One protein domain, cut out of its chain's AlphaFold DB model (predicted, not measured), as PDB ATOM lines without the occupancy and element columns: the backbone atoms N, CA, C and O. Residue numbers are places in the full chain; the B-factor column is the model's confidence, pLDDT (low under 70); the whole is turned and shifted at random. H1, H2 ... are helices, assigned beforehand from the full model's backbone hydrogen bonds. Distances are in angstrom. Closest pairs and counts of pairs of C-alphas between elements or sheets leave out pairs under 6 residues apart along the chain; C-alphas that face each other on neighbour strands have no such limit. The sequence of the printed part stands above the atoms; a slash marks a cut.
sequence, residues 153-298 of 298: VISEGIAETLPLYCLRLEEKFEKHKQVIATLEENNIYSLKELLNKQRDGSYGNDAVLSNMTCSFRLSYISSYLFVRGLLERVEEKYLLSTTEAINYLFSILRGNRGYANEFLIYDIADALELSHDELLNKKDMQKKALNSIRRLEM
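AT A GLANCE: This is residues 153 to 298 of the 298 residues of an uncharacterized protein of Clostridium sp. CAG:451 (UniProt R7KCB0). One long helix, H4, runs through the middle, with H1 and H8 crossing it on different sides. H5, H6, H7 and H3 make an arc from the last part of H4 back to its first part, while H2 sits at the periphery against H8. The printed part has 146 residues with eight named helices, H1 to H8 in chain order, and no named strand; the class is all helix, and the helix packing is mostly crossed. It is compact, with a radius of gyration of the C-alphas of 14.4 A, and rounded, spanning 38 by 37 by 22 A.

HOW THE PARTS SIT: H1 is residues 153 to 166. H2, residues 174 to 181, is apart from H1. H3, residues 191 to 200, touches H1 at residue 153 alone, where the closest C-alphas, Val 153 and Leu 194, are 6.4 A apart. H4, residues 218 to 238, is the hub, touching four helices. With residues 220 to 228 alone it touches H1 at a steep tilt of 65 degrees, the closest C-alphas being Gly 157 and Tyr 224 at 4.1 A. H3 and H4 form a helical hairpin, opposite ways at 37 degrees, only just steep; the closest C-alphas, Leu 194 and Ser 219, are 6.5 A apart. H5, residues 242 to 253, is about perpendicular to H4 at 74 degrees and touches its residues 231 to 235 alone, closest at C-alphas Glu 235 and Ala 245, 5.6 A. H5 and H1 only just touch, with 3 pairs of C-alphas within 8 A. H6, residues 261 to 272, touches H5, closest at C-alphas Ile 252 and Ile 268, 6.5 A. H7, residues 276 to 281, touches H6 and also H3, where C-alphas Leu 191 and Leu 280 are closest at 5.2 A. H8, residues 284 to 296, touches H4 about perpendicular, at 89 degrees, with C-alphas Gly 229 and Met 285 closest at 4.4 A. H8 touches H2 with residues 290 to 294 alone, closest at C-alphas Ala 181 and Arg 294, 5.4 A. H1 and H8 are apart. In H2, H3, H4, H5 and H7 every O i to N i+4 pair is within hydrogen-bond range; the counts are 9 of 10 in H1, 7 of 8 in H6 and 8 of 9 in H8.

IN THESE COORDINATES: H1 begins at C-alpha 153 (153.973, 216.670, 105.785) and is 18.1 A long. H4 runs 29.9 A from C-alpha 218 (165.425, 218.832, 104.688). H5, H6 and H8 measure 16.6 A, 17.6 A and 19.0 A; H8 ends at C-alpha 296 (172.925, 204.330, 116.796).

THE WHOLE: The C-alphas farthest apart, Arg 257 and Met 298, are 42.3 A apart. The printed part has no cut. The link from H3 to H4, residues 201 to 217, is long. Mean pLDDT of the printed part is 91.5; residues 255 to 260 and 297 to 298 are under 70.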
ATOM      1  N   VAL A 153     153.030 216.768 104.660       93.69
ATOM      2  CA  VAL A 153     153.973 216.670 105.785       93.69
ATOM      3  C   VAL A 153     153.858 215.330 106.519       93.69
ATOM      4  O   VAL A 153     154.861 214.650 106.722       93.69
ATOM      5  N   ILE A 154     152.644 214.917 106.891       94.38
ATOM      6  CA  ILE A 154     152.437 213.648 107.602       94.38
ATOM      7  C   ILE A 154     152.605 212.445 106.668       94.38
ATOM      8  O   ILE A 154     153.201 211.449 107.079       94.38
ATOM      9  N   SER A 155     152.132 212.538 105.420       93.75
ATOM     10  CA  SER A 155     152.256 211.457 104.434       93.75
ATOM     11  C   SER A 155     153.717 211.125 104.143       93.75
ATOM     12  O   SER A 155     154.114 209.974 104.290       93.75
ATOM     13  N   GLU A 156     154.533 212.129 103.810       95.69
ATOM     14  CA  GLU A 156     155.966 211.946 103.546       95.69
ATOM     15  C   GLU A 156     156.705 211.492 104.807       95.69
ATOM     16  O   GLU A 156     157.517 210.576 104.755       95.69
ATOM     17  N   GLY A 157     156.378 212.062 105.974       97.44
ATOM     18  CA  GLY A 157     156.987 211.635 107.232       97.44
ATOM     19  C   GLY A 157     156.744 210.155 107.538       97.44
ATOM     20  O   GLY A 157     157.656 209.462 107.982       97.44
ATOM     21  N   ILE A 158     155.541 209.638 107.275       97.31
ATOM     22  CA  ILE A 158     155.225 208.212 107.441       97.31
ATOM     23  C   ILE A 158     155.885 207.368 106.353       97.31
ATOM     24  O   ILE A 158     156.411 206.303 106.678       97.31
ATOM     25  N   ALA A 159     155.882 207.833 105.101       97.00
ATOM     26  CA  ALA A 159     156.496 207.126 103.983       97.00
ATOM     27  C   ALA A 159     158.001 206.904 104.175       97.00
ATOM     28  O   ALA A 159     158.494 205.840 103.831       97.00
ATOM     29  N   GLU A 160     158.689 207.843 104.824       97.88
ATOM     30  CA  GLU A 160     160.073 207.692 105.293       97.88
ATOM     31  C   GLU A 160     160.168 206.782 106.534       97.88
ATOM     32  O   GLU A 160     161.039 205.918 106.651       97.88
ATOM     33  N   THR A 161     159.248 206.937 107.494       98.12
ATOM     34  CA  THR A 161     159.327 206.235 108.788       98.12
ATOM     35  C   THR A 161     159.107 204.726 108.675       98.12
ATOM     36  O   THR A 161     159.772 203.964 109.383       98.12
ATOM     37  N   LEU A 162     158.201 204.271 107.802       98.06
ATOM     38  CA  LEU A 162     157.937 202.840 107.614       98.06
ATOM     39  C   LEU A 162     159.203 202.056 107.197       98.06
ATOM     40  O   LEU A 162     159.550 201.103 107.903       98.06
ATOM     41  N   PRO A 163     159.926 202.419 106.120       97.44
ATOM     42  CA  PRO A 163     161.170 201.752 105.755       97.44
ATOM     43  C   PRO A 163     162.303 202.021 106.746       97.44
ATOM     44  O   PRO A 163     162.932 201.075 107.230       97.44
ATOM     45  N   LEU A 164     162.578 203.287 107.065       97.00
ATOM     46  CA  LEU A 164     163.778 203.647 107.816       97.00
ATOM     47  C   LEU A 164     163.727 203.118 109.246       97.00
ATOM     48  O   LEU A 164     164.625 202.384 109.658       97.00
ATOM     49  N   TYR A 165     162.662 203.437 109.976       97.69
ATOM     50  CA  TYR A 165     162.548 203.120 111.394       97.69
ATOM     51  C   TYR A 165     161.821 201.792 111.627       97.69
ATOM     52  O   TYR A 165     162.379 200.879 112.238       97.69
ATOM     53  N   CYS A 166     160.607 201.620 111.092       97.88
ATOM     54  CA  CYS A 166     159.794 200.440 111.410       97.88
ATOM     55  C   CYS A 166     160.358 199.137 110.815       97.88
ATOM     56  O   CYS A 166     160.296 198.090 111.461       97.88
ATOM     57  N   LEU A 167     160.930 199.186 109.606       97.31
ATOM     58  CA  LEU A 167     161.653 198.061 108.995       97.31
ATOM     59  C   LEU A 167     163.151 198.047 109.327       97.31
ATOM     60  O   LEU A 167     163.858 197.136 108.883       97.31
ATOM     61  N   ARG A 168     163.620 199.006 110.136       95.81
ATOM     62  CA  ARG A 168     165.008 199.125 110.600       95.81
ATOM     63  C   ARG A 168     166.019 199.225 109.453       95.81
ATOM     64  O   ARG A 168     167.156 198.771 109.590       95.81
ATOM     65  N   LEU A 169     165.629 199.788 108.303       95.44
ATOM     66  CA  LEU A 169     166.582 200.020 107.214       95.44
ATOM     67  C   LEU A 169     167.629 201.059 107.590       95.44
ATOM     68  O   LEU A 169     168.769 200.956 107.140       95.44
ATOM     69  N   GLU A 170     167.287 202.007 108.458       93.56
ATOM     70  CA  GLU A 170     168.230 203.028 108.891       93.56
ATOM     71  C   GLU A 170     169.492 202.449 109.533       93.56
ATOM     72  O   GLU A 170     170.569 202.984 109.317       93.56
ATOM     73  N   GLU A 171     169.401 201.311 110.229       92.81
ATOM     74  CA  GLU A 171     170.554 200.657 110.867       92.81
ATOM     75  C   GLU A 171     171.625 200.244 109.856       92.81
ATOM     76  O   GLU A 171     172.798 200.127 110.197       92.81
ATOM     77  N   LYS A 172     171.217 200.031 108.603       93.25
ATOM     78  CA  LYS A 172     172.092 199.658 107.492       93.25
ATOM     79  C   LYS A 172     172.357 200.832 106.550       93.25
ATOM     80  O   LYS A 172     173.293 200.766 105.753       93.25
ATOM     81  N   PHE A 173     171.549 201.895 106.601       93.81
ATOM     82  CA  PHE A 173     171.641 203.033 105.689       93.81
ATOM     83  C   PHE A 173     172.602 204.099 106.228       93.81
ATOM     84  O   PHE A 173     172.221 205.213 106.585       93.81
ATOM     85  N   GLU A 174     173.884 203.744 106.248       92.69
ATOM     86  CA  GLU A 174     174.955 204.515 106.884       92.69
ATOM     87  C   GLU A 174     175.005 205.987 106.445       92.69
ATOM     88  O   GLU A 174     174.994 206.895 107.272       92.69
ATOM     89  N   LYS A 175     174.961 206.238 105.132       92.44
ATOM     90  CA  LYS A 175     174.996 207.601 104.582       92.44
ATOM     91  C   LYS A 175     173.835 208.465 105.086       92.44
ATOM     92  O   LYS A 175     174.025 209.651 105.339       92.44
ATOM     93  N   HIS A 176     172.643 207.885 105.219       93.38
ATOM     94  CA  HIS A 176     171.470 208.594 105.720       93.38
ATOM     95  C   HIS A 176     171.618 208.924 107.211       93.38
ATOM     96  O   HIS A 176     171.451 210.083 107.599       93.38
ATOM     97  N   LYS A 177     172.031 207.947 108.036       92.25
ATOM     98  CA  LYS A 177     172.292 208.173 109.469       92.25
ATOM     99  C   LYS A 177     173.332 209.268 109.701       92.25
ATOM    100  O   LYS A 177     173.079 210.181 110.485       92.25
ATOM    101  N   GLN A 178     174.450 209.228 108.975       91.94
ATOM    102  CA  GLN A 178     175.520 210.223 109.090       91.94
ATOM    103  C   GLN A 178     175.027 211.634 108.762       91.94
ATOM    104  O   GLN A 178     175.294 212.563 109.522       91.94
ATOM    105  N   VAL A 179     174.260 211.805 107.678       92.19
ATOM    106  CA  VAL A 179     173.670 213.110 107.336       92.19
ATOM    107  C   VAL A 179     172.767 213.602 108.464       92.19
ATOM    108  O   VAL A 179     172.941 214.732 108.922       92.19
ATOM    109  N   ILE A 180     171.862 212.758 108.969       92.88
ATOM    110  CA  ILE A 180     170.977 213.140 110.075       92.88
ATOM    111  C   ILE A 180     171.771 213.503 111.334       92.88
ATOM    112  O   ILE A 180     171.461 214.501 111.982       92.88
ATOM    113  N   ALA A 181     172.817 212.749 111.673       89.69
ATOM    114  CA  ALA A 181     173.617 212.985 112.871       89.69
ATOM    115  C   ALA A 181     174.263 214.385 112.895       89.69
ATOM    116  O   ALA A 181     174.417 214.963 113.979       89.69
ATOM    117  N   THR A 182     174.561 214.965 111.722       91.25
ATOM    118  CA  THR A 182     175.110 216.329 111.586       91.25
ATOM    119  C   THR A 182     174.086 217.454 111.764       91.25
ATOM    120  O   THR A 182     174.477 218.612 111.913       91.25
ATOM    121  N   LEU A 183     172.783 217.159 111.761       92.38
ATOM    122  CA  LEU A 183     171.748 218.189 111.851       92.38
ATOM    123  C   LEU A 183     171.633 218.754 113.267       92.38
ATOM    124  O   LEU A 183     171.589 218.023 114.251       92.38
ATOM    125  N   GLU A 184     171.508 220.070 113.381       88.88
ATOM    126  CA  GLU A 184     171.170 220.739 114.637       88.88
ATOM    127  C   GLU A 184     169.714 221.207 114.636       88.88
ATOM    128  O   GLU A 184     169.051 221.223 113.603       88.88
ATOM    129  N   GLU A 185     169.201 221.631 115.790       86.62
ATOM    130  CA  GLU A 185     167.819 222.112 115.934       86.62
ATOM    131  C   GLU A 185     167.479 223.281 114.991       86.62
ATOM    132  O   GLU A 185     166.352 223.385 114.495       86.62
ATOM    133  N   ASN A 186     168.460 224.137 114.699       88.56
ATOM    134  CA  ASN A 186     168.316 225.243 113.749       88.56
ATOM    135  C   ASN A 186     168.251 224.766 112.287       88.56
ATOM    136  O   ASN A 186     167.774 225.505 111.432       88.56
ATOM    137  N   ASN A 187     168.669 223.526 112.019       89.44
ATOM    138  CA  ASN A 187     168.712 222.894 110.700       89.44
ATOM    139  C   ASN A 187     167.580 221.870 110.515       89.44
ATOM    140  O   ASN A 187     167.712 220.955 109.716       89.44
ATOM    141  N   ILE A 188     166.491 221.972 111.275       94.56
ATOM    142  CA  ILE A 188     165.310 221.103 111.162       94.56
ATOM    143  C   ILE A 188     164.081 222.002 111.180       94.56
ATOM    144  O   ILE A 188     164.065 222.982 111.918       94.56
ATOM    145  N   TYR A 189     163.043 221.692 110.415       97.19
ATOM    146  CA  TYR A 189     161.798 222.457 110.444       97.19
ATOM    147  C   TYR A 189     160.834 221.947 111.525       97.19
ATOM    148  O   TYR A 189     160.665 220.745 111.736       97.19
ATOM    149  N   SER A 190     160.171 222.882 112.203       97.31
ATOM    150  CA  SER A 190     158.959 222.624 112.984       97.31
ATOM    151  C   SER A 190     157.805 222.224 112.062       97.31
ATOM    152  O   SER A 190     157.834 222.481 110.855       97.31
ATOM    153  N   LEU A 191     156.742 221.646 112.627       96.12
ATOM    154  CA  LEU A 191     155.552 221.321 111.841       96.12
ATOM    155  C   LEU A 191     154.940 222.556 111.182       96.12
ATOM    156  O   LEU A 191     154.575 222.503 110.012       96.12
ATOM    157  N   LYS A 192     154.863 223.684 111.891       95.75
ATOM    158  CA  LYS A 192     154.346 224.934 111.323       95.75
ATOM    159  C   LYS A 192     155.137 225.389 110.100       95.75
ATOM    160  O   LYS A 192     154.544 225.801 109.105       95.75
ATOM    161  N   GLU A 193     156.464 225.299 110.152       96.50
ATOM    162  CA  GLU A 193     157.326 225.618 109.012       96.50
ATOM    163  C   GLU A 193     157.075 224.659 107.842       96.50
ATOM    164  O   GLU A 193     156.902 225.120 106.715       96.50
ATOM    165  N   LEU A 194     156.959 223.352 108.102       96.12
ATOM    166  CA  LEU A 194     156.657 222.349 107.072       96.12
ATOM    167  C   LEU A 194     155.286 222.574 106.423       96.12
ATOM    168  O   LEU A 194     155.161 222.517 105.201       96.12
ATOM    169  N   LEU A 195     154.265 222.893 107.219       94.38
ATOM    170  CA  LEU A 195     152.923 223.197 106.723       94.38
ATOM    171  C   LEU A 195     152.899 224.474 105.876       94.38
ATOM    172  O   LEU A 195     152.196 224.527 104.865       94.38
ATOM    173  N   ASN A 196     153.683 225.488 106.244       94.31
ATOM    174  CA  ASN A 196     153.849 226.690 105.428       94.31
ATOM    175  C   ASN A 196     154.548 226.372 104.100       94.31
ATOM    176  O   ASN A 196     154.077 226.823 103.057       94.31
ATOM    177  N   LYS A 197     155.585 225.524 104.117       93.44
ATOM    178  CA  LYS A 197     156.258 225.043 102.900       93.44
ATOM    179  C   LYS A 197     155.351 224.228 101.981       93.44
ATOM    180  O   LYS A 197     155.453 224.302 100.761       93.44
ATOM    181  N   GLN A 198     154.454 223.428 102.549       91.25
ATOM    182  CA  GLN A 198     153.447 222.725 101.756       91.25
ATOM    183  C   GLN A 198     152.507 223.732 101.073       91.25
ATOM    184  O   GLN A 198     152.179 223.577  99.900       91.25
ATOM    185  N   ARG A 199     152.074 224.777 101.792       90.75
ATOM    186  CA  ARG A 199     151.152 225.802 101.269       90.75
ATOM    187  C   ARG A 199     151.754 226.663 100.169       90.75
ATOM    188  O   ARG A 199     151.043 227.004  99.230       90.75
ATOM    189  N   ASP A 200     153.023 227.038 100.298       91.88
ATOM    190  CA  ASP A 200     153.721 227.861  99.305       91.88
ATOM    191  C   ASP A 200     154.330 227.038  98.151       91.88
ATOM    192  O   ASP A 200     154.865 227.608  97.201       91.88
ATOM    193  N   GLY A 201     154.219 225.705  98.210       87.19
ATOM    194  CA  GLY A 201     154.732 224.787  97.195       87.19
ATOM    195  C   GLY A 201     156.251 224.585  97.233       87.19
ATOM    196  O   GLY A 201     156.802 224.008  96.297       87.19
ATOM    197  N   SER A 202     156.942 225.043  98.282       90.75
ATOM    198  CA  SER A 202     158.391 224.877  98.451       90.75
ATOM    199  C   SER A 202     158.798 223.604  99.199       90.75
ATOM    200  O   SER A 202     159.995 223.342  99.338       90.75
ATOM    201  N   TYR A 203     157.843 222.799  99.679       91.31
ATOM    202  CA  TYR A 203     158.134 221.504 100.301       91.31
ATOM    203  C   TYR A 203     158.932 220.606  99.341       91.31
ATOM    204  O   TYR A 203     158.592 220.448  98.169       91.31
ATOM    205  N   GLY A 204     160.022 220.024  99.835       88.44
ATOM    206  CA  GLY A 204     160.972 219.243  99.050       88.44
ATOM    207  C   GLY A 204     162.017 220.069  98.304       88.44
ATOM    208  O   GLY A 204     162.961 219.488  97.777       88.44
ATOM    209  N   ASN A 205     161.919 221.398  98.230       87.75
ATOM    210  CA  ASN A 205     162.886 222.232  97.506       87.75
ATOM    211  C   ASN A 205     164.090 222.645  98.378       87.75
ATOM    212  O   ASN A 205     164.469 223.813  98.436       87.75
ATOM    213  N   ASP A 206     164.651 221.688  99.111       89.06
ATOM    214  CA  ASP A 206     165.652 221.901 100.160       89.06
ATOM    215  C   ASP A 206     166.619 220.711 100.265       89.06
ATOM    216  O   ASP A 206     166.770 220.078 101.310       89.06
ATOM    217  N   ALA A 207     167.275 220.385  99.149       87.88
ATOM    218  CA  ALA A 207     168.251 219.302  99.094       87.88
ATOM    219  C   ALA A 207     169.451 219.572 100.021       87.88
ATOM    220  O   ALA A 207     170.149 220.574  99.867       87.88
ATOM    221  N   VAL A 208     169.716 218.643 100.944       87.62
ATOM    222  CA  VAL A 208     170.919 218.636 101.793       87.62
ATOM    223  C   VAL A 208     172.115 218.093 101.009       87.62
ATOM    224  O   VAL A 208     173.228 218.598 101.130       87.62
ATOM    225  N   LEU A 209     171.872 217.092 100.159       83.56
ATOM    226  CA  LEU A 209     172.840 216.547  99.210       83.56
ATOM    227  C   LEU A 209     172.270 216.613  97.789       83.56
ATOM    228  O   LEU A 209     171.123 216.235  97.551       83.56
ATOM    229  N   SER A 210     173.074 217.075  96.831       79.19
ATOM    230  CA  SER A 210     172.679 217.111  95.421       79.19
ATOM    231  C   SER A 210     172.618 215.702  94.818       79.19
ATOM    232  O   SER A 210     173.404 214.827  95.175       79.19
ATOM    233  N   ASN A 211     171.691 215.496  93.875       74.50
ATOM    234  CA  ASN A 211     171.504 214.241  93.126       74.50
ATOM    235  C   ASN A 211     171.217 212.995  93.987       74.50
ATOM    236  O   ASN A 211     171.512 211.881  93.566       74.50
ATOM    237  N   MET A 212     170.646 213.178  95.178       82.62
ATOM    238  CA  MET A 212     170.222 212.087  96.061       82.62
ATOM    239  C   MET A 212     168.689 211.935  96.072       82.62
ATOM    240  O   MET A 212     167.967 212.793  95.551       82.62
ATOM    241  N   THR A 213     168.205 210.839  96.663       83.25
ATOM    242  CA  THR A 213     166.775 210.543  96.872       83.25
ATOM    243  C   THR A 213     166.080 211.619  97.717       83.25
ATOM    244  O   THR A 213     166.719 212.495  98.311       83.25
ATOM    245  N   CYS A 214     164.744 211.587  97.752       83.62
ATOM    246  CA  CYS A 214     163.952 212.555  98.514       83.62
ATOM    247  C   CYS A 214     164.243 212.531 100.026       83.62
ATOM    248  O   CYS A 214     164.234 213.598 100.640       83.62
ATOM    249  N   SER A 215     164.678 211.390 100.559       88.19
ATOM    250  CA  SER A 215     165.164 211.179 101.928       88.19
ATOM    251  C   SER A 215     166.348 212.084 102.329       88.19
ATOM    252  O   SER A 215     166.652 212.231 103.508       88.19
ATOM    253  N   PHE A 216     166.997 212.774 101.377       91.12
ATOM    254  CA  PHE A 216     168.039 213.783 101.639       91.12
ATOM    255  C   PHE A 216     167.563 215.236 101.459       91.12
ATOM    256  O   PHE A 216     168.379 216.150 101.304       91.12
ATOM    257  N   ARG A 217     166.250 215.477 101.457       93.12
ATOM    258  CA  ARG A 217     165.639 216.816 101.456       93.12
ATOM    259  C   ARG A 217     165.264 217.199 102.882       93.12
ATOM    260  O   ARG A 217     164.700 216.393 103.617       93.12
ATOM    261  N   LEU A 218     165.559 218.429 103.290       94.94
ATOM    262  CA  LEU A 218     165.425 218.832 104.688       94.94
ATOM    263  C   LEU A 218     163.977 218.785 105.187       94.94
ATOM    264  O   LEU A 218     163.725 218.419 106.334       94.94
ATOM    265  N   SER A 219     163.022 219.106 104.321       95.94
ATOM    266  CA  SER A 219     161.593 218.960 104.589       95.94
ATOM    267  C   SER A 219     161.182 217.506 104.842       95.94
ATOM    268  O   SER A 219     160.486 217.249 105.822       95.94
ATOM    269  N   TYR A 220     161.675 216.555 104.043       96.44
ATOM    270  CA  TYR A 220     161.418 215.118 104.207       96.44
ATOM    271  C   TYR A 220     162.046 214.593 105.499       96.44
ATOM    272  O   TYR A 220     161.350 213.998 106.316       96.44
ATOM    273  N   ILE A 221     163.316 214.927 105.751       97.00
ATOM    274  CA  ILE A 221     164.015 214.595 107.001       97.00
ATOM    275  C   ILE A 221     163.251 215.154 108.209       97.00
ATOM    276  O   ILE A 221     163.047 214.456 109.198       97.00
ATOM    277  N   SER A 222     162.807 216.410 108.158       97.88
ATOM    278  CA  SER A 222     162.093 217.030 109.281       97.88
ATOM    279  C   SER A 222     160.745 216.349 109.548       97.88
ATOM    280  O   SER A 222     160.389 216.138 110.710       97.88
ATOM    281  N   SER A 223     160.021 215.961 108.493       97.69
ATOM    282  CA  SER A 223     158.786 215.172 108.590       97.69
ATOM    283  C   SER A 223     159.043 213.764 109.137       97.69
ATOM    284  O   SER A 223     158.315 213.312 110.022       97.69
ATOM    285  N   TYR A 224     160.105 213.098 108.676       98.25
ATOM    286  CA  TYR A 224     160.559 211.802 109.180       98.25
ATOM    287  C   TYR A 224     160.852 211.858 110.683       98.25
ATOM    288  O   TYR A 224     160.279 211.100 111.464       98.25
ATOM    289  N   LEU A 225     161.688 212.809 111.114       98.12
ATOM    290  CA  LEU A 225     162.035 212.997 112.523       98.12
ATOM    291  C   LEU A 225     160.795 213.275 113.379       98.12
ATOM    292  O   LEU A 225     160.707 212.798 114.510       98.12
ATOM    293  N   PHE A 226     159.830 214.027 112.852       98.25
ATOM    294  CA  PHE A 226     158.585 214.298 113.558       98.25
ATOM    295  C   PHE A 226     157.765 213.019 113.773       98.25
ATOM    296  O   PHE A 226     157.424 212.695 114.912       98.25
ATOM    297  N   VAL A 227     157.481 212.273 112.701       98.31
ATOM    298  CA  VAL A 227     156.661 211.053 112.765       98.31
ATOM    299  C   VAL A 227     157.348 209.968 113.587       98.31
ATOM    300  O   VAL A 227     156.712 209.363 114.448       98.31
ATOM    301  N   ARG A 228     158.654 209.759 113.407       97.81
ATOM    302  CA  ARG A 228     159.418 208.859 114.269       97.81
ATOM    303  C   ARG A 228     159.357 209.281 115.734       97.81
ATOM    304  O   ARG A 228     159.144 208.434 116.594       97.81
ATOM    305  N   GLY A 229     159.525 210.570 116.031       97.88
ATOM    306  CA  GLY A 229     159.457 211.084 117.398       97.88
ATOM    307  C   GLY A 229     158.102 210.814 118.055       97.88
ATOM    308  O   GLY A 229     158.049 210.441 119.229       97.88
ATOM    309  N   LEU A 230     157.014 210.924 117.282       97.94
ATOM    310  CA  LEU A 230     155.681 210.506 117.714       97.94
ATOM    311  C   LEU A 230     155.615 209.004 118.002       97.94
ATOM    312  O   LEU A 230     155.060 208.620 119.030       97.94
ATOM    313  N   LEU A 231     156.174 208.158 117.131       98.19
ATOM    314  CA  LEU A 231     156.191 206.711 117.357       98.19
ATOM    315  C   LEU A 231     156.965 206.352 118.622       98.19
ATOM    316  O   LEU A 231     156.408 205.676 119.477       98.19
ATOM    317  N   GLU A 232     158.175 206.878 118.811       97.94
ATOM    318  CA  GLU A 232     158.953 206.640 120.033       97.94
ATOM    319  C   GLU A 232     158.195 207.115 121.286       97.94
ATOM    320  O   GLU A 232     158.229 206.475 122.336       97.94
ATOM    321  N   ARG A 233     157.460 208.232 121.194       96.69
ATOM    322  CA  ARG A 233     156.610 208.720 122.288       96.69
ATOM    323  C   ARG A 233     155.449 207.767 122.587       96.69
ATOM    324  O   ARG A 233     155.116 207.590 123.758       96.69
ATOM    325  N   VAL A 234     154.824 207.194 121.559       97.75
ATOM    326  CA  VAL A 234     153.746 206.198 121.679       97.75
ATOM    327  C   VAL A 234     154.279 204.899 122.279       97.75
ATOM    328  O   VAL A 234     153.676 204.387 123.221       97.75
ATOM    329  N   GLU A 235     155.417 204.405 121.788       98.19
ATOM    330  CA  GLU A 235     156.112 203.227 122.318       98.19
ATOM    331  C   GLU A 235     156.376 203.381 123.818       98.19
ATOM    332  O   GLU A 235     155.983 202.523 124.605       98.19
ATOM    333  N   GLU A 236     156.951 204.510 124.238       96.69
ATOM    334  CA  GLU A 236     157.247 204.782 125.648       96.69
ATOM    335  C   GLU A 236     155.989 204.972 126.499       96.69
ATOM    336  O   GLU A 236     155.904 204.440 127.605       96.69
ATOM    337  N   LYS A 237     155.008 205.746 126.010       95.88
ATOM    338  CA  LYS A 237     153.792 206.071 126.774       95.88
ATOM    339  C   LYS A 237     152.948 204.830 127.045       95.88
ATOM    340  O   LYS A 237     152.377 204.714 128.127       95.88
ATOM    341  N   TYR A 238     152.851 203.941 126.062       96.81
ATOM    342  CA  TYR A 238     151.935 202.804 126.090       96.81
ATOM    343  C   TYR A 238     152.644 201.448 126.203       96.81
ATOM    344  O   TYR A 238     151.967 200.423 126.212       96.81
ATOM    345  N   LEU A 239     153.978 201.433 126.322       97.19
ATOM    346  CA  LEU A 239     154.811 200.224 126.385       97.19
ATOM    347  C   LEU A 239     154.557 199.281 125.199       97.19
ATOM    348  O   LEU A 239     154.386 198.074 125.364       97.19
ATOM    349  N   LEU A 240     154.500 199.863 124.004       97.62
ATOM    350  CA  LEU A 240     154.193 199.165 122.759       97.62
ATOM    351  C   LEU A 240     155.469 198.840 121.985       97.62
ATOM    352  O   LEU A 240     156.429 199.606 122.000       97.62
ATOM    353  N   SER A 241     155.459 197.730 121.248       97.44
ATOM    354  CA  SER A 241     156.450 197.503 120.191       97.44
ATOM    355  C   SER A 241     156.271 198.507 119.048       97.44
ATOM    356  O   SER A 241     155.173 199.023 118.835       97.44
ATOM    357  N   THR A 242     157.297 198.710 118.220       96.44
ATOM    358  CA  THR A 242     157.215 199.592 117.038       96.44
ATOM    359  C   THR A 242     156.071 199.233 116.093       96.44
ATOM    360  O   THR A 242     155.385 200.106 115.567       96.44
ATOM    361  N   THR A 243     155.799 197.934 115.925       95.38
ATOM    362  CA  THR A 243     154.655 197.441 115.142       95.38
ATOM    363  C   THR A 243     153.310 197.831 115.764       95.38
ATOM    364  O   THR A 243     152.363 198.180 115.059       95.38
ATOM    365  N   GLU A 244     153.185 197.786 117.086       97.50
ATOM    366  CA  GLU A 244     151.959 198.205 117.767       97.50
ATOM    367  C   GLU A 244     151.808 199.730 117.766       97.50
ATOM    368  O   GLU A 244     150.703 200.227 117.547       97.50
ATOM    369  N   ALA A 245     152.908 200.469 117.920       97.75
ATOM    370  CA  ALA A 245     152.923 201.925 117.895       97.75
ATOM    371  C   ALA A 245     152.506 202.495 116.531       97.75
ATOM    372  O   ALA A 245     151.683 203.410 116.487       97.75
ATOM    373  N   ILE A 246     152.979 201.927 115.412       96.62
ATOM    374  CA  ILE A 246     152.541 202.380 114.080       96.62
ATOM    375  C   ILE A 246     151.052 202.104 113.841       96.62
ATOM    376  O   ILE A 246     150.335 202.956 113.319       96.62
ATOM    377  N   ASN A 247     150.546 200.955 114.298       95.44
ATOM    378  CA  ASN A 247     149.116 200.652 114.237       95.44
ATOM    379  C   ASN A 247     148.288 201.609 115.110       95.44
ATOM    380  O   ASN A 247     147.192 202.012 114.712       95.44
ATOM    381  N   TYR A 248     148.806 201.993 116.279       95.75
ATOM    382  CA  TYR A 248     148.184 203.000 117.135       95.75
ATOM    383  C   TYR A 248     148.134 204.362 116.433       95.75
ATOM    384  O   TYR A 248     147.061 204.962 116.353       95.75
ATOM    385  N   LEU A 249     149.242 204.812 115.833       95.38
ATOM    386  CA  LEU A 249     149.277 206.056 115.061       95.38
ATOM    387  C   LEU A 249     148.257 206.030 113.914       95.38
ATOM    388  O   LEU A 249     147.461 206.953 113.780       95.38
ATOM    389  N   PHE A 250     148.198 204.950 113.135       94.38
ATOM    390  CA  PHE A 250     147.221 204.807 112.049       94.38
ATOM    391  C   PHE A 250     145.768 204.820 112.533       94.38
ATOM    392  O   PHE A 250     144.886 205.317 111.828       94.38
ATOM    393  N   SER A 251     145.503 204.332 113.749       91.56
ATOM    394  CA  SER A 251     144.170 204.423 114.349       91.56
ATOM    395  C   SER A 251     143.748 205.867 114.644       91.56
ATOM    396  O   SER A 251     142.572 206.186 114.470       91.56
ATOM    397  N   ILE A 252     144.700 206.744 114.991       91.19
ATOM    398  CA  ILE A 252     144.468 208.187 115.147       91.19
ATOM    399  C   ILE A 252     144.166 208.812 113.781       91.19
ATOM    400  O   ILE A 252     143.157 209.499 113.623       91.19
ATOM    401  N   LEU A 253     144.996 208.521 112.768       89.50
ATOM    402  CA  LEU A 253     144.873 209.119 111.432       89.50
ATOM    403  C   LEU A 253     143.536 208.798 110.754       89.50
ATOM    404  O   LEU A 253     142.952 209.669 110.117       89.50
ATOM    405  N   ARG A 254     143.005 207.584 110.955       78.88
ATOM    406  CA  ARG A 254     141.706 207.151 110.408       78.88
ATOM    407  C   ARG A 254     140.538 208.062 110.816       78.88
ATOM    408  O   ARG A 254     139.520 208.099 110.126       78.88
ATOM    409  N   GLY A 255     140.650 208.760 111.947       64.12
ATOM    410  CA  GLY A 255     139.639 209.713 112.404       64.12
ATOM    411  C   GLY A 255     139.544 210.972 111.537       64.12
ATOM    412  O   GLY A 255     138.512 211.649 111.561       64.12
ATOM    413  N   ASN A 256     140.577 211.272 110.745       64.69
ATOM    414  CA  ASN A 256     140.668 212.514 109.997       64.69
ATOM    415  C   ASN A 256     139.880 212.449 108.679       64.69
ATOM    416  O   ASN A 256     140.117 211.607 107.817       64.69
ATOM    417  N   ARG A 257     138.918 213.366 108.514       55.06
ATOM    418  CA  ARG A 257     138.005 213.425 107.358       55.06
ATOM    419  C   ARG A 257     138.418 214.454 106.298       55.06
ATOM    420  O   ARG A 257     137.552 215.019 105.635       55.06
ATOM    421  N   GLY A 258     139.716 214.716 106.138       54.69
ATOM    422  CA  GLY A 258     140.221 215.634 105.111       54.69
ATOM    423  C   GLY A 258     140.091 217.115 105.481       54.69
ATOM    424  O   GLY A 258     139.827 217.949 104.615       54.69
ATOM    425  N   TYR A 259     140.246 217.449 106.765       52.47
ATOM    426  CA  TYR A 259     140.269 218.843 107.225       52.47
ATOM    427  C   TYR A 259     141.654 219.485 107.018       52.47
ATOM    428  O   TYR A 259     142.638 218.797 106.759       52.47
ATOM    429  N   ALA A 260     141.722 220.822 107.108       55.91
ATOM    430  CA  ALA A 260     142.944 221.604 106.896       55.91
ATOM    431  C   ALA A 260     144.143 221.067 107.703       55.91
ATOM    432  O   ALA A 260     143.969 220.558 108.810       55.91
ATOM    433  N   ASN A 261     145.354 221.198 107.146       72.19
ATOM    434  CA  ASN A 261     146.528 220.449 107.598       72.19
ATOM    435  C   ASN A 261     146.824 220.540 109.114       72.19
ATOM    436  O   ASN A 261     147.270 219.549 109.684       72.19
ATOM    437  N   GLU A 262     146.581 221.680 109.772       85.50
ATOM    438  CA  GLU A 262     146.806 221.855 111.217       85.50
ATOM    439  C   GLU A 262     145.843 221.054 112.094       85.50
ATOM    440  O   GLU A 262     146.246 220.597 113.159       85.50
ATOM    441  N   PHE A 263     144.594 220.848 111.668       87.00
ATOM    442  CA  PHE A 263     143.619 220.113 112.481       87.00
ATOM    443  C   PHE A 263     144.036 218.658 112.680       87.00
ATOM    444  O   PHE A 263     143.860 218.130 113.769       87.00
ATOM    445  N   LEU A 264     144.680 218.043 111.679       89.19
ATOM    446  CA  LEU A 264     145.265 216.711 111.851       89.19
ATOM    447  C   LEU A 264     146.333 216.698 112.953       89.19
ATOM    448  O   LEU A 264     146.431 215.737 113.710       89.19
ATOM    449  N   ILE A 265     147.128 217.764 113.061       91.81
ATOM    450  CA  ILE A 265     148.138 217.885 114.116       91.81
ATOM    451  C   ILE A 265     147.467 218.007 115.486       91.81
ATOM    452  O   ILE A 265     147.948 217.417 116.447       91.81
ATOM    453  N   TYR A 266     146.345 218.724 115.573       91.38
ATOM    454  CA  TYR A 266     145.564 218.838 116.806       91.38
ATOM    455  C   TYR A 266     144.918 217.510 117.203       91.38
ATOM    456  O   TYR A 266     145.040 217.122 118.359       91.38
ATOM    457  N   ASP A 267     144.359 216.756 116.251       90.50
ATOM    458  CA  ASP A 267     143.826 215.410 116.501       90.50
ATOM    459  C   ASP A 267     144.915 214.476 117.067       90.50
ATOM    460  O   ASP A 267     144.684 213.734 118.024       90.50
ATOM    461  N   ILE A 268     146.128 214.533 116.500       93.00
ATOM    462  CA  ILE A 268     147.288 213.782 117.001       93.00
ATOM    463  C   ILE A 268     147.673 214.250 118.405       93.00
ATOM    464  O   ILE A 268     147.931 213.419 119.276       93.00
ATOM    465  N   ALA A 269     147.719 215.563 118.634       94.75
ATOM    466  CA  ALA A 269     148.056 216.122 119.934       94.75
ATOM    467  C   ALA A 269     147.054 215.679 121.008       94.75
ATOM    468  O   ALA A 269     147.475 215.173 122.044       94.75
ATOM    469  N   ASP A 270     145.753 215.771 120.734       93.88
ATOM    470  CA  ASP A 270     144.689 215.347 121.647       93.88
ATOM    471  C   ASP A 270     144.776 213.853 121.958       93.88
ATOM    472  O   ASP A 270     144.782 213.460 123.125       93.88
ATOM    473  N   ALA A 271     144.932 213.009 120.934       92.62
ATOM    474  CA  ALA A 271     145.037 211.560 121.110       92.62
ATOM    475  C   ALA A 271     146.280 211.120 121.906       92.62
ATOM    476  O   ALA A 271     146.326 210.009 122.447       92.62
ATOM    477  N   LEU A 272     147.307 211.971 121.965       93.88
ATOM    478  CA  LEU A 272     148.546 211.726 122.702       93.88
ATOM    479  C   LEU A 272     148.654 212.543 123.995       93.88
ATOM    480  O   LEU A 272     149.632 212.365 124.730       93.88
ATOM    481  N   GLU A 273     147.639 213.351 124.315       94.81
ATOM    482  CA  GLU A 273     147.603 214.288 125.446       94.81
ATOM    483  C   GLU A 273     148.807 215.248 125.433       94.81
ATOM    484  O   GLU A 273     149.528 215.410 126.421       94.81
ATOM    485  N   LEU A 274     149.067 215.846 124.271       95.50
ATOM    486  CA  LEU A 274     150.121 216.829 124.040       95.50
ATOM    487  C   LEU A 274     149.514 218.220 123.839       95.50
ATOM    488  O   LEU A 274     148.381 218.368 123.383       95.50
ATOM    489  N   SER A 275     150.290 219.263 124.133       96.94
ATOM    490  CA  SER A 275     149.885 220.632 123.814       96.94
ATOM    491  C   SER A 275     149.879 220.851 122.299       96.94
ATOM    492  O   SER A 275     150.875 220.585 121.624       96.94
ATOM    493  N   HIS A 276     148.771 221.386 121.775       95.12
ATOM    494  CA  HIS A 276     148.624 221.732 120.356       95.12
ATOM    495  C   HIS A 276     149.702 222.712 119.898       95.12
ATOM    496  O   HIS A 276     150.328 222.513 118.858       95.12
ATOM    497  N   ASP A 277     149.923 223.768 120.685       94.94
ATOM    498  CA  ASP A 277     150.880 224.823 120.353       94.94
ATOM    499  C   ASP A 277     152.319 224.301 120.392       94.94
ATOM    500  O   ASP A 277     153.116 224.599 119.501       94.94
ATOM    501  N   GLU A 278     152.638 223.459 121.376       95.19
ATOM    502  CA  GLU A 278     153.969 222.866 121.469       95.19
ATOM    503  C   GLU A 278     154.223 221.898 120.318       95.19
ATOM    504  O   GLU A 278     155.264 222.000 119.676       95.19
ATOM    505  N   LEU A 279     153.269 221.018 119.999       96.00
ATOM    506  CA  LEU A 279     153.436 220.061 118.906       96.00
ATOM    507  C   LEU A 279     153.594 220.761 117.549       96.00
ATOM    508  O   LEU A 279     154.370 220.314 116.707       96.00
ATOM    509  N   LEU A 280     152.877 221.868 117.342       95.31
ATOM    510  CA  LEU A 280     152.898 222.607 116.084       95.31
ATOM    511  C   LEU A 280     154.153 223.482 115.921       95.31
ATOM    512  O   LEU A 280     154.703 223.557 114.818       95.31
ATOM    513  N   ASN A 281     154.594 224.168 116.981       96.06
ATOM    514  CA  ASN A 281     155.644 225.192 116.887       96.06
ATOM    515  C   ASN A 281     157.012 224.735 117.414       96.06
ATOM    516  O   ASN A 281     158.033 225.231 116.936       96.06
ATOM    517  N   LYS A 282     157.065 223.835 118.403       96.62
ATOM    518  CA  LYS A 282     158.336 223.331 118.944       96.62
ATOM    519  C   LYS A 282     158.837 222.141 118.126       96.62
ATOM    520  O   LYS A 282     158.139 221.597 117.273       96.62
ATOM    521  N   LYS A 283     160.088 221.754 118.376       97.19
ATOM    522  CA  LYS A 283     160.781 220.662 117.672       97.19
ATOM    523  C   LYS A 283     161.064 219.470 118.590       97.19
ATOM    524  O   LYS A 283     161.971 218.691 118.322       97.19
ATOM    525  N   ASP A 284     160.330 219.332 119.697       95.94
ATOM    526  CA  ASP A 284     160.617 218.324 120.726       95.94
ATOM    527  C   ASP A 284     160.531 216.886 120.186       95.94
ATOM    528  O   ASP A 284     161.415 216.077 120.473       95.94
ATOM    529  N   MET A 285     159.537 216.581 119.341       96.62
ATOM    530  CA  MET A 285     159.417 215.265 118.691       96.62
ATOM    531  C   MET A 285     160.587 215.004 117.737       96.62
ATOM    532  O   MET A 285     161.230 213.960 117.818       96.62
ATOM    533  N   GLN A 286     160.932 215.981 116.895       97.38
ATOM    534  CA  GLN A 286     162.062 215.872 115.976       97.38
ATOM    535  C   GLN A 286     163.386 215.686 116.729       97.38
ATOM    536  O   GLN A 286     164.203 214.849 116.351       97.38
ATOM    537  N   LYS A 287     163.599 216.433 117.820       96.31
ATOM    538  CA  LYS A 287     164.800 216.330 118.665       96.31
ATOM    539  C   LYS A 287     164.890 214.980 119.357       96.31
ATOM    540  O   LYS A 287     165.989 214.444 119.486       96.31
ATOM    541  N   LYS A 288     163.758 214.430 119.802       95.44
ATOM    542  CA  LYS A 288     163.692 213.088 120.382       95.44
ATOM    543  C   LYS A 288     164.223 212.049 119.386       95.44
ATOM    544  O   LYS A 288     165.210 211.382 119.697       95.44
ATOM    545  N   ALA A 289     163.666 212.026 118.175       96.38
ATOM    546  CA  ALA A 289     164.102 211.133 117.102       96.38
ATOM    547  C   ALA A 289     165.570 211.363 116.703       96.38
ATOM    548  O   ALA A 289     166.341 210.415 116.581       96.38
ATOM    549  N   LEU A 290     165.995 212.623 116.564       95.44
ATOM    550  CA  LEU A 290     167.378 212.976 116.232       95.44
ATOM    551  C   LEU A 290     168.373 212.412 117.255       95.44
ATOM    552  O   LEU A 290     169.399 211.838 116.894       95.44
ATOM    553  N   ASN A 291     168.068 212.560 118.545       94.56
ATOM    554  CA  ASN A 291     168.909 212.042 119.620       94.56
ATOM    555  C   ASN A 291     168.930 210.509 119.651       94.56
ATOM    556  O   ASN A 291     169.960 209.932 119.991       94.56
ATOM    557  N   SER A 292     167.819 209.858 119.305       94.25
ATOM    558  CA  SER A 292     167.727 208.402 119.154       94.25
ATOM    559  C   SER A 292     168.647 207.903 118.033       94.25
ATOM    560  O   SER A 292     169.490 207.043 118.275       94.25
ATOM    561  N   ILE A 293     168.602 208.537 116.854       93.62
ATOM    562  CA  ILE A 293     169.466 208.208 115.702       93.62
ATOM    563  C   ILE A 293     170.941 208.372 116.048       93.62
ATOM    564  O   ILE A 293     171.745 207.491 115.768       93.62
ATOM    565  N   ARG A 294     171.306 209.470 116.714       92.19
ATOM    566  CA  ARG A 294     172.695 209.719 117.128       92.19
ATOM    567  C   ARG A 294     173.262 208.638 118.040       92.19
ATOM    568  O   ARG A 294     174.461 208.397 118.002       92.19
ATOM    569  N   ARG A 295     172.428 207.982 118.850       89.12
ATOM    570  CA  ARG A 295     172.869 206.864 119.698       89.12
ATOM    571  C   ARG A 295     173.136 205.585 118.907       89.12
ATOM    572  O   ARG A 295     173.810 204.722 119.441       89.12
ATOM    573  N   LEU A 296     172.616 205.456 117.685       82.06
ATOM    574  CA  LEU A 296     172.925 204.330 116.796       82.06
ATOM    575  C   LEU A 296     174.299 204.475 116.120       82.06
ATOM    576  O   LEU A 296     174.824 203.491 115.610       82.06
ATOM    577  N   GLU A 297     174.858 205.689 116.092       68.31
ATOM    578  CA  GLU A 297     176.191 205.994 115.541       68.31
ATOM    579  C   GLU A 297     177.323 205.852 116.575       68.31
ATOM    580  O   GLU A 297     178.495 205.851 116.204       68.31
ATOM    581  N   MET A 298     176.980 205.776 117.867       57.97
ATOM    582  CA  MET A 298     177.925 205.631 118.982       57.97
ATOM    583  C   MET A 298     178.126 204.167 119.363       57.97
ATOM    584  O   MET A 298     179.287 203.814 119.667       57.97
TER     585      MET A 298